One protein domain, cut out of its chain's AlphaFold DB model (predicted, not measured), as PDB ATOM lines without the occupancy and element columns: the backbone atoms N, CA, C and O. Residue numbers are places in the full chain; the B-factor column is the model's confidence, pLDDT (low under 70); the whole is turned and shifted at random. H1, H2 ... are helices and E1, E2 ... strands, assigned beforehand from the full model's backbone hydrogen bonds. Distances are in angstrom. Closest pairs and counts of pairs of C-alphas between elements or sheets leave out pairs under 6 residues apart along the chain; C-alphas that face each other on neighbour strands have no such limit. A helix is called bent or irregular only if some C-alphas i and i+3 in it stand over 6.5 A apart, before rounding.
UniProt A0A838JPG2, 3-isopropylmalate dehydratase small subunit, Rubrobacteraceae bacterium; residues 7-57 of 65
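This is residues 7 to 57 of the 65 residues of the protein "3-isopropylmalate dehydratase small subunit" of Rubrobacteraceae bacterium (UniProt A0A838JPG2). The printed part is a drawn-out rod with a small strand hairpin at one end and a helix pointing away at the other, and its parts follow one another in a file without closing round a core. The hairpin of E1 and E2, with residues 7 to 8 folded back beside E1, makes the head; H1 stands crosswise to the long axis near the middle, and residues 42 to 57, which hold most of the short H2 and the whole of H3, stick out as a free arm, with H3 running along the axis. The printed part has 51 residues with two named strands and three named helices in the order E1, E2, H1, H2, H3; the sheet has the order E1 - E2 and is antiparallel, and the class is mixed, helices and strands. The whole is extended, with a radius of gyration of the C-alphas of 18.2 A, and the C-alphas span 62 by 16 by 13 A.

The printed part begins at Ile 7, with its C-alpha at (183.726, 197.340, 191.206). E1 is residues 13 to 16, beginning at C-alpha 13 at (186.284, 202.659, 191.150), and measures 10.2 A from first to last C-alpha. E2 is residues 19 to 22 and measures 9.9 A. H1 is residues 27 to 35, 12.0 A from first to last C-alpha, beginning at C-alpha 27 at (178.695, 207.151, 179.789). H2 is residues 41 to 44, a helix of 4 residues and 4.9 A. H3 is residues 47 to 56, the longest helix with 10 residues, 14.8 A long, and its last C-alpha, that of Thr 56, is at (144.570, 201.694, 163.414). None of the helices is bent or irregular.

E1 and E2 are a hairpin, antiparallel neighbours with 172 degrees between their N-to-C directions. The C-alphas of Thr 13 and Thr 22 face each other at 4.4 A, and those of Thr 16 and Val 19 at 5.0 A. Within hydrogen-bond range across this pair are N 14 and O 21, at 2.9 A, and N 16 and O 19, also at 2.9 A. Residues 7 to 8 make a short antiparallel pairing with residues 13 to 14 of E1. Farther along, H1 is apart from E1 and touches no helix; its centre is 3.3 A from the mean of the C-alphas, the nearest of the element centres. H1 and H2 are apart, though they follow each other in the chain. H2 and H3 meet only through their link. H3 is apart from E1, E2 and H1, and H2 is apart from E1 and E2. In H1 every O i to N i+4 pair is within hydrogen-bond range, and in H3 5 of 6 are; H2 is too short for such a pair, and its one O i to N i+3 pair is not within range.

The two C-alphas farthest apart are those of Asn 18 and Arg 57, at 62.4 A, while those of the first and last printed residues, Ile 7 and Arg 57, are 48.7 A apart. Residues 42 to 57 stand free, of which 42 to 44 belong to H2 and 47 to 56 to H3. The body without them has 35 residues and spans 38 by 15 by 11 A, with a radius of gyration of 11.7 A. The links E1 to E2, E2 to H1, H1 to H2 and H2 to H3 are tight, and the printed part has no cut. The mean pLDDT of the printed part is 83.4; residues 37 to 46 are under 70, and H2 has a mean of 57.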
ATOM      1  N   ILE A   7     183.810 196.329 192.263       96.38
ATOM      2  CA  ILE A   7     183.726 197.340 191.206       96.38
ATOM      3  C   ILE A   7     182.488 198.189 191.487       96.38
ATOM      4  O   ILE A   7     181.392 197.638 191.579       96.38
ATOM      5  N   GLU A   8     182.675 199.499 191.624       96.12
ATOM      6  CA  GLU A   8     181.602 200.485 191.770       96.12
ATOM      7  C   GLU A   8     181.496 201.285 190.473       96.12
ATOM      8  O   GLU A   8     182.464 201.911 190.030       96.12
ATOM      9  N   LEU A   9     180.332 201.231 189.832       94.69
ATOM     10  CA  LEU A   9     180.123 201.845 188.524       94.69
ATOM     11  C   LEU A   9     179.689 203.306 188.637       94.69
ATOM     12  O   LEU A   9     179.970 204.070 187.716       94.69
ATOM     13  N   ASP A  10     179.068 203.716 189.747       92.75
ATOM     14  CA  ASP A  10     178.680 205.117 189.955       92.75
ATOM     15  C   ASP A  10     179.909 206.029 190.090       92.75
ATOM     16  O   ASP A  10     179.968 207.103 189.487       92.75
ATOM     17  N   GLU A  11     180.927 205.567 190.818       95.50
ATOM     18  CA  GLU A  11     182.183 206.299 191.038       95.50
ATOM     19  C   GLU A  11     183.315 205.874 190.091       95.50
ATOM     20  O   GLU A  11     184.386 206.482 190.104       95.50
ATOM     21  N   LEU A  12     183.091 204.845 189.264       96.62
ATOM     22  CA  LEU A  12     184.100 204.223 188.400       96.62
ATOM     23  C   LEU A  12     185.365 203.820 189.172       96.62
ATOM     24  O   LEU A  12     186.490 204.118 188.762       96.62
ATOM     25  N   THR A  13     185.184 203.127 190.297       97.81
ATOM     26  CA  THR A  13     186.284 202.659 191.150       97.81
ATOM     27  C   THR A  13     186.395 201.140 191.163       97.81
ATOM     28  O   THR A  13     185.413 200.399 191.063       97.81
ATOM     29  N   VAL A  14     187.628 200.657 191.308       97.44
ATOM     30  CA  VAL A  14     187.942 199.254 191.572       97.44
ATOM     31  C   VAL A  14     188.689 199.140 192.892       97.44
ATOM     32  O   VAL A  14     189.683 199.825 193.129       97.44
ATOM     33  N   THR A  15     188.208 198.249 193.755       97.62
ATOM     34  CA  THR A  15     188.780 198.000 195.079       97.62
ATOM     35  C   THR A  15     189.172 196.536 195.229       97.62
ATOM     36  O   THR A  15     188.381 195.621 195.000       97.62
ATOM     37  N   THR A  16     190.406 196.312 195.663       95.44
ATOM     38  CA  THR A  16     190.939 195.014 196.103       95.44
ATOM     39  C   THR A  16     191.690 195.218 197.425       95.44
ATOM     40  O   THR A  16     191.872 196.364 197.837       95.44
ATOM     41  N   PRO A  17     192.202 194.168 198.095       94.88
ATOM     42  CA  PRO A  17     192.952 194.345 199.341       94.88
ATOM     43  C   PRO A  17     194.140 195.318 199.265       94.88
ATOM     44  O   PRO A  17     194.508 195.889 200.285       94.88
ATOM     45  N   ASN A  18     194.739 195.511 198.081       94.56
ATOM     46  CA  ASN A  18     195.940 196.339 197.905       94.56
ATOM     47  C   ASN A  18     195.794 197.431 196.830       94.56
ATOM     48  O   ASN A  18     196.776 198.102 196.523       94.56
ATOM     49  N   VAL A  19     194.617 197.577 196.214       95.25
ATOM     50  CA  VAL A  19     194.397 198.500 195.088       95.25
ATOM     51  C   VAL A  19     193.099 199.253 195.315       95.25
ATOM     52  O   VAL A  19     192.074 198.626 195.580       95.25
ATOM     53  N   TYR A  20     193.161 200.573 195.180       97.00
ATOM     54  CA  TYR A  20     192.013 201.465 195.106       97.00
ATOM     55  C   TYR A  20     192.299 202.472 193.998       97.00
ATOM     56  O   TYR A  20     193.148 203.346 194.167       97.00
ATOM     57  N   GLU A  21     191.658 202.294 192.850       98.06
ATOM     58  CA  GLU A  21     191.941 203.069 191.640       98.06
ATOM     59  C   GLU A  21     190.641 203.406 190.913       98.06
ATOM     60  O   GLU A  21     189.647 202.681 191.016       98.06
ATOM     61  N   THR A  22     190.666 204.495 190.150       97.94
ATOM     62  CA  THR A  22     189.599 204.833 189.203       97.94
ATOM     63  C   THR A  22     189.884 204.232 187.831       97.94
ATOM     64  O   THR A  22     191.045 204.058 187.457       97.94
ATOM     65  N   PHE A  23     188.843 203.975 187.045       96.75
ATOM     66  CA  PHE A  23     188.973 203.549 185.653       96.75
ATOM     67  C   PHE A  23     188.108 204.402 184.722       96.75
ATOM     68  O   PHE A  23     187.189 205.094 185.150       96.75
ATOM     69  N   GLU A  24     188.420 204.359 183.429       96.56
ATOM     70  CA  GLU A  24     187.655 205.071 182.409       96.56
ATOM     71  C   GLU A  24     186.591 204.157 181.795       96.56
ATOM     72  O   GLU A  24     186.846 202.993 181.477       96.56
ATOM     73  N   MET A  25     185.393 204.702 181.606       94.94
ATOM     74  CA  MET A  25     184.278 204.067 180.913       94.94
ATOM     75  C   MET A  25     183.446 205.165 180.261       94.94
ATOM     76  O   MET A  25     183.263 206.232 180.846       94.94
ATOM     77  N   ASP A  26     182.944 204.922 179.053       94.00
ATOM     78  CA  ASP A  26     182.036 205.868 178.418       94.00
ATOM     79  C   ASP A  26     180.648 205.836 179.081       94.00
ATOM     80  O   ASP A  26     180.173 204.797 179.551       94.00
ATOM     81  N   ASP A  27     179.980 206.991 179.104       88.62
ATOM     82  CA  ASP A  27     178.695 207.151 179.789       88.62
ATOM     83  C   ASP A  27     177.609 206.214 179.245       88.62
ATOM     84  O   ASP A  27     176.752 205.760 180.006       88.62
ATOM     85  N   PHE A  28     177.649 205.900 177.945       86.06
ATOM     86  CA  PHE A  28     176.664 205.035 177.308       86.06
ATOM     87  C   PHE A  28     176.807 203.588 177.790       86.06
ATOM     88  O   PHE A  28     175.826 202.983 178.227       86.06
ATOM     89  N   THR A  29     178.028 203.052 177.807       88.81
ATOM     90  CA  THR A  29     178.325 201.730 178.370       88.81
ATOM     91  C   THR A  29     177.968 201.660 179.853       88.81
ATOM     92  O   THR A  29     177.306 200.707 180.270       88.81
ATOM     93  N   ARG A  30     178.317 202.683 180.651       92.19
ATOM     94  CA  ARG A  30     177.957 202.726 182.081       92.19
ATOM     95  C   ARG A  30     176.444 202.657 182.275       92.19
ATOM     96  O   ARG A  30     175.963 201.835 183.049       92.19
ATOM     97  N   GLN A  31     175.686 203.491 181.563       86.56
ATOM     98  CA  GLN A  31     174.224 203.517 181.665       86.56
ATOM     99  C   GLN A  31     173.593 202.187 181.263       86.56
ATOM    100  O   GLN A  31     172.685 201.722 181.948       86.56
ATOM    101  N   ARG A  32     174.098 201.544 180.205       87.31
ATOM    102  CA  ARG A  32     173.619 200.225 179.782       87.31
ATOM    103  C   ARG A  32     173.787 199.175 180.871       87.31
ATOM    104  O   ARG A  32     172.835 198.449 181.146       87.31
ATOM    105  N   ILE A  33     174.955 199.124 181.513       88.56
ATOM    106  CA  ILE A  33     175.214 198.171 182.598       88.56
ATOM    107  C   ILE A  33     174.329 198.490 183.810       88.56
ATOM    108  O   ILE A  33     173.672 197.596 184.336       88.56
ATOM    109  N   MET A  34     174.250 199.764 184.207       88.81
ATOM    110  CA  MET A  34     173.459 200.206 185.365       88.81
ATOM    111  C   MET A  34     171.953 199.959 185.202       88.81
ATOM    112  O   MET A  34     171.264 199.684 186.179       88.81
ATOM    113  N   GLN A  35     171.429 200.052 183.979       82.25
ATOM    114  CA  GLN A  35     170.002 199.887 183.684       82.25
ATOM    115  C   GLN A  35     169.645 198.475 183.187       82.25
ATOM    116  O   GLN A  35     168.472 198.194 182.945       82.25
ATOM    117  N   GLY A  36     170.632 197.587 183.014       78.75
ATOM    118  CA  GLY A  36     170.426 196.251 182.448       78.75
ATOM    119  C   GLY A  36     169.959 196.266 180.985       78.75
ATOM    120  O   GLY A  36     169.212 195.382 180.570       78.75
ATOM    121  N   LEU A  37     170.345 197.285 180.206       69.25
ATOM    122  CA  LEU A  37     169.945 197.442 178.805       69.25
ATOM    123  C   LEU A  37     170.918 196.694 177.879       69.25
ATOM    124  O   LEU A  37     172.033 197.152 177.616       69.25
ATOM    125  N   ASP A  38     170.468 195.560 177.343       62.50
ATOM    126  CA  ASP A  38     171.286 194.632 176.548       62.50
ATOM    127  C   ASP A  38     170.931 194.654 175.041       62.50
ATOM    128  O   ASP A  38     170.665 193.634 174.430       62.50
ATOM    129  N   ASP A  39     170.848 195.833 174.416       55.62
ATOM    130  CA  ASP A  39     170.469 196.061 172.994       55.62
ATOM    131  C   ASP A  39     168.990 195.784 172.605       55.62
ATOM    132  O   ASP A  39     168.439 196.518 171.781       55.62
ATOM    133  N   ILE A  40     168.281 194.834 173.230       56.19
ATOM    134  CA  ILE A  40     166.839 194.594 172.966       56.19
ATOM    135  C   ILE A  40     165.942 195.699 173.546       56.19
ATOM    136  O   ILE A  40     164.956 196.095 172.924       56.19
ATOM    137  N   SER A  41     166.314 196.268 174.692       56.34
ATOM    138  CA  SER A  41     165.520 197.296 175.380       56.34
ATOM    139  C   SER A  41     165.430 198.620 174.606       56.34
ATOM    140  O   SER A  41     164.460 199.352 174.752       56.34
ATOM    141  N   LEU A  42     166.410 198.908 173.740       56.09
ATOM    142  CA  LEU A  42     166.402 200.056 172.820       56.09
ATOM    143  C   LEU A  42     165.486 199.840 171.607       56.09
ATOM    144  O   LEU A  42     165.050 200.804 170.986       56.09
ATOM    145  N   THR A  43     165.194 198.582 171.270       55.66
ATOM    146  CA  THR A  43     164.216 198.233 170.230       55.66
ATOM    147  C   THR A  43     162.793 198.243 170.801       55.66
ATOM    148  O   THR A  43     161.856 198.636 170.112       55.66
ATOM    149  N   LEU A  44     162.633 197.877 172.080       59.00
ATOM    150  CA  LEU A  44     161.344 197.820 172.783       59.00
ATOM    151  C   LEU A  44     160.814 199.179 173.269       59.00
ATOM    152  O   LEU A  44     159.652 199.273 173.645       59.00
ATOM    153  N   THR A  45     161.594 200.263 173.223       61.41
ATOM    154  CA  THR A  45     161.108 201.605 173.616       61.41
ATOM    155  C   THR A  45     159.966 202.138 172.753       61.41
ATOM    156  O   THR A  45     159.304 203.081 173.166       61.41
ATOM    157  N   HIS A  46     159.720 201.543 171.584       65.94
ATOM    158  CA  HIS A  46     158.614 201.906 170.696       65.94
ATOM    159  C   HIS A  46     157.492 200.859 170.705       65.94
ATOM    160  O   HIS A  46     156.638 200.885 169.826       65.94
ATOM    161  N   GLU A  47     157.495 199.906 171.642       70.25
ATOM    162  CA  GLU A  47     156.482 198.844 171.694       70.25
ATOM    163  C   GLU A  47     155.066 199.420 171.860       70.25
ATOM    164  O   GLU A  47     154.171 199.044 171.105       70.25
ATOM    165  N   GLU A  48     154.875 200.410 172.742       71.19
ATOM    166  CA  GLU A  48     153.575 201.078 172.920       71.19
ATOM    167  C   GLU A  48     153.132 201.852 171.662       71.19
ATOM    168  O   GLU A  48     151.984 201.721 171.229       71.19
ATOM    169  N   ASP A  49     154.049 202.590 171.025       75.81
ATOM    170  CA  ASP A  49     153.775 203.334 169.786       75.81
ATOM    171  C   ASP A  49     153.433 202.388 168.618       75.81
ATOM    172  O   ASP A  49     152.546 202.665 167.801       75.81
ATOM    173  N   LEU A  50     154.119 201.241 168.535       73.25
ATOM    174  CA  LEU A  50     153.860 200.197 167.545       73.25
ATOM    175  C   LEU A  50     152.501 199.527 167.782       73.25
ATOM    176  O   LEU A  50     151.753 199.319 166.821       73.25
ATOM    177  N   GLU A  51     152.144 199.232 169.034       79.44
ATOM    178  CA  GLU A  51     150.825 198.701 169.382       79.44
ATOM    179  C   GLU A  51     149.694 199.681 169.037       79.44
ATOM    180  O   GLU A  51     148.642 199.263 168.541       79.44
ATOM    181  N   GLU A  52     149.871 200.978 169.299       82.88
ATOM    182  CA  GLU A  52     148.878 201.998 168.953       82.88
ATOM    183  C   GLU A  52     148.710 202.131 167.435       82.88
ATOM    184  O   GLU A  52     147.580 202.127 166.930       82.88
ATOM    185  N   PHE A  53     149.812 202.153 166.687       81.81
ATOM    186  CA  PHE A  53     149.776 202.184 165.227       81.81
ATOM    187  C   PHE A  53     149.053 200.960 164.641       81.81
ATOM    188  O   PHE A  53     148.145 201.114 163.815       81.81
ATOM    189  N   GLU A  54     149.377 199.747 165.101       80.94
ATOM    190  CA  GLU A  54     148.767 198.505 164.607       80.94
ATOM    191  C   GLU A  54     147.255 198.414 164.901       80.94
ATOM    192  O   GLU A  54     146.513 197.834 164.103       80.94
ATOM    193  N   LYS A  55     146.743 199.059 165.963       83.94
ATOM    194  CA  LYS A  55     145.287 199.154 166.226       83.94
ATOM    195  C   LYS A  55     144.532 199.916 165.135       83.94
ATOM    196  O   LYS A  55     143.358 199.633 164.894       83.94
ATOM    197  N   THR A  56     145.183 200.872 164.474       84.75
ATOM    198  CA  THR A  56     144.570 201.694 163.414       84.75
ATOM    199  C   THR A  56     144.775 201.120 162.011       84.75
ATOM    200  O   THR A  56     144.213 201.629 161.037       84.75
ATOM    201  N   ARG A  57     145.555 200.037 161.887       83.00
ATOM    202  CA  ARG A  57     145.961 199.469 160.603       83.00
ATOM    203  C   ARG A  57     144.777 198.807 159.879       83.00
ATOM    204  O   ARG A  57     144.146 197.897 160.424       83.00
TER     205      ARG A  57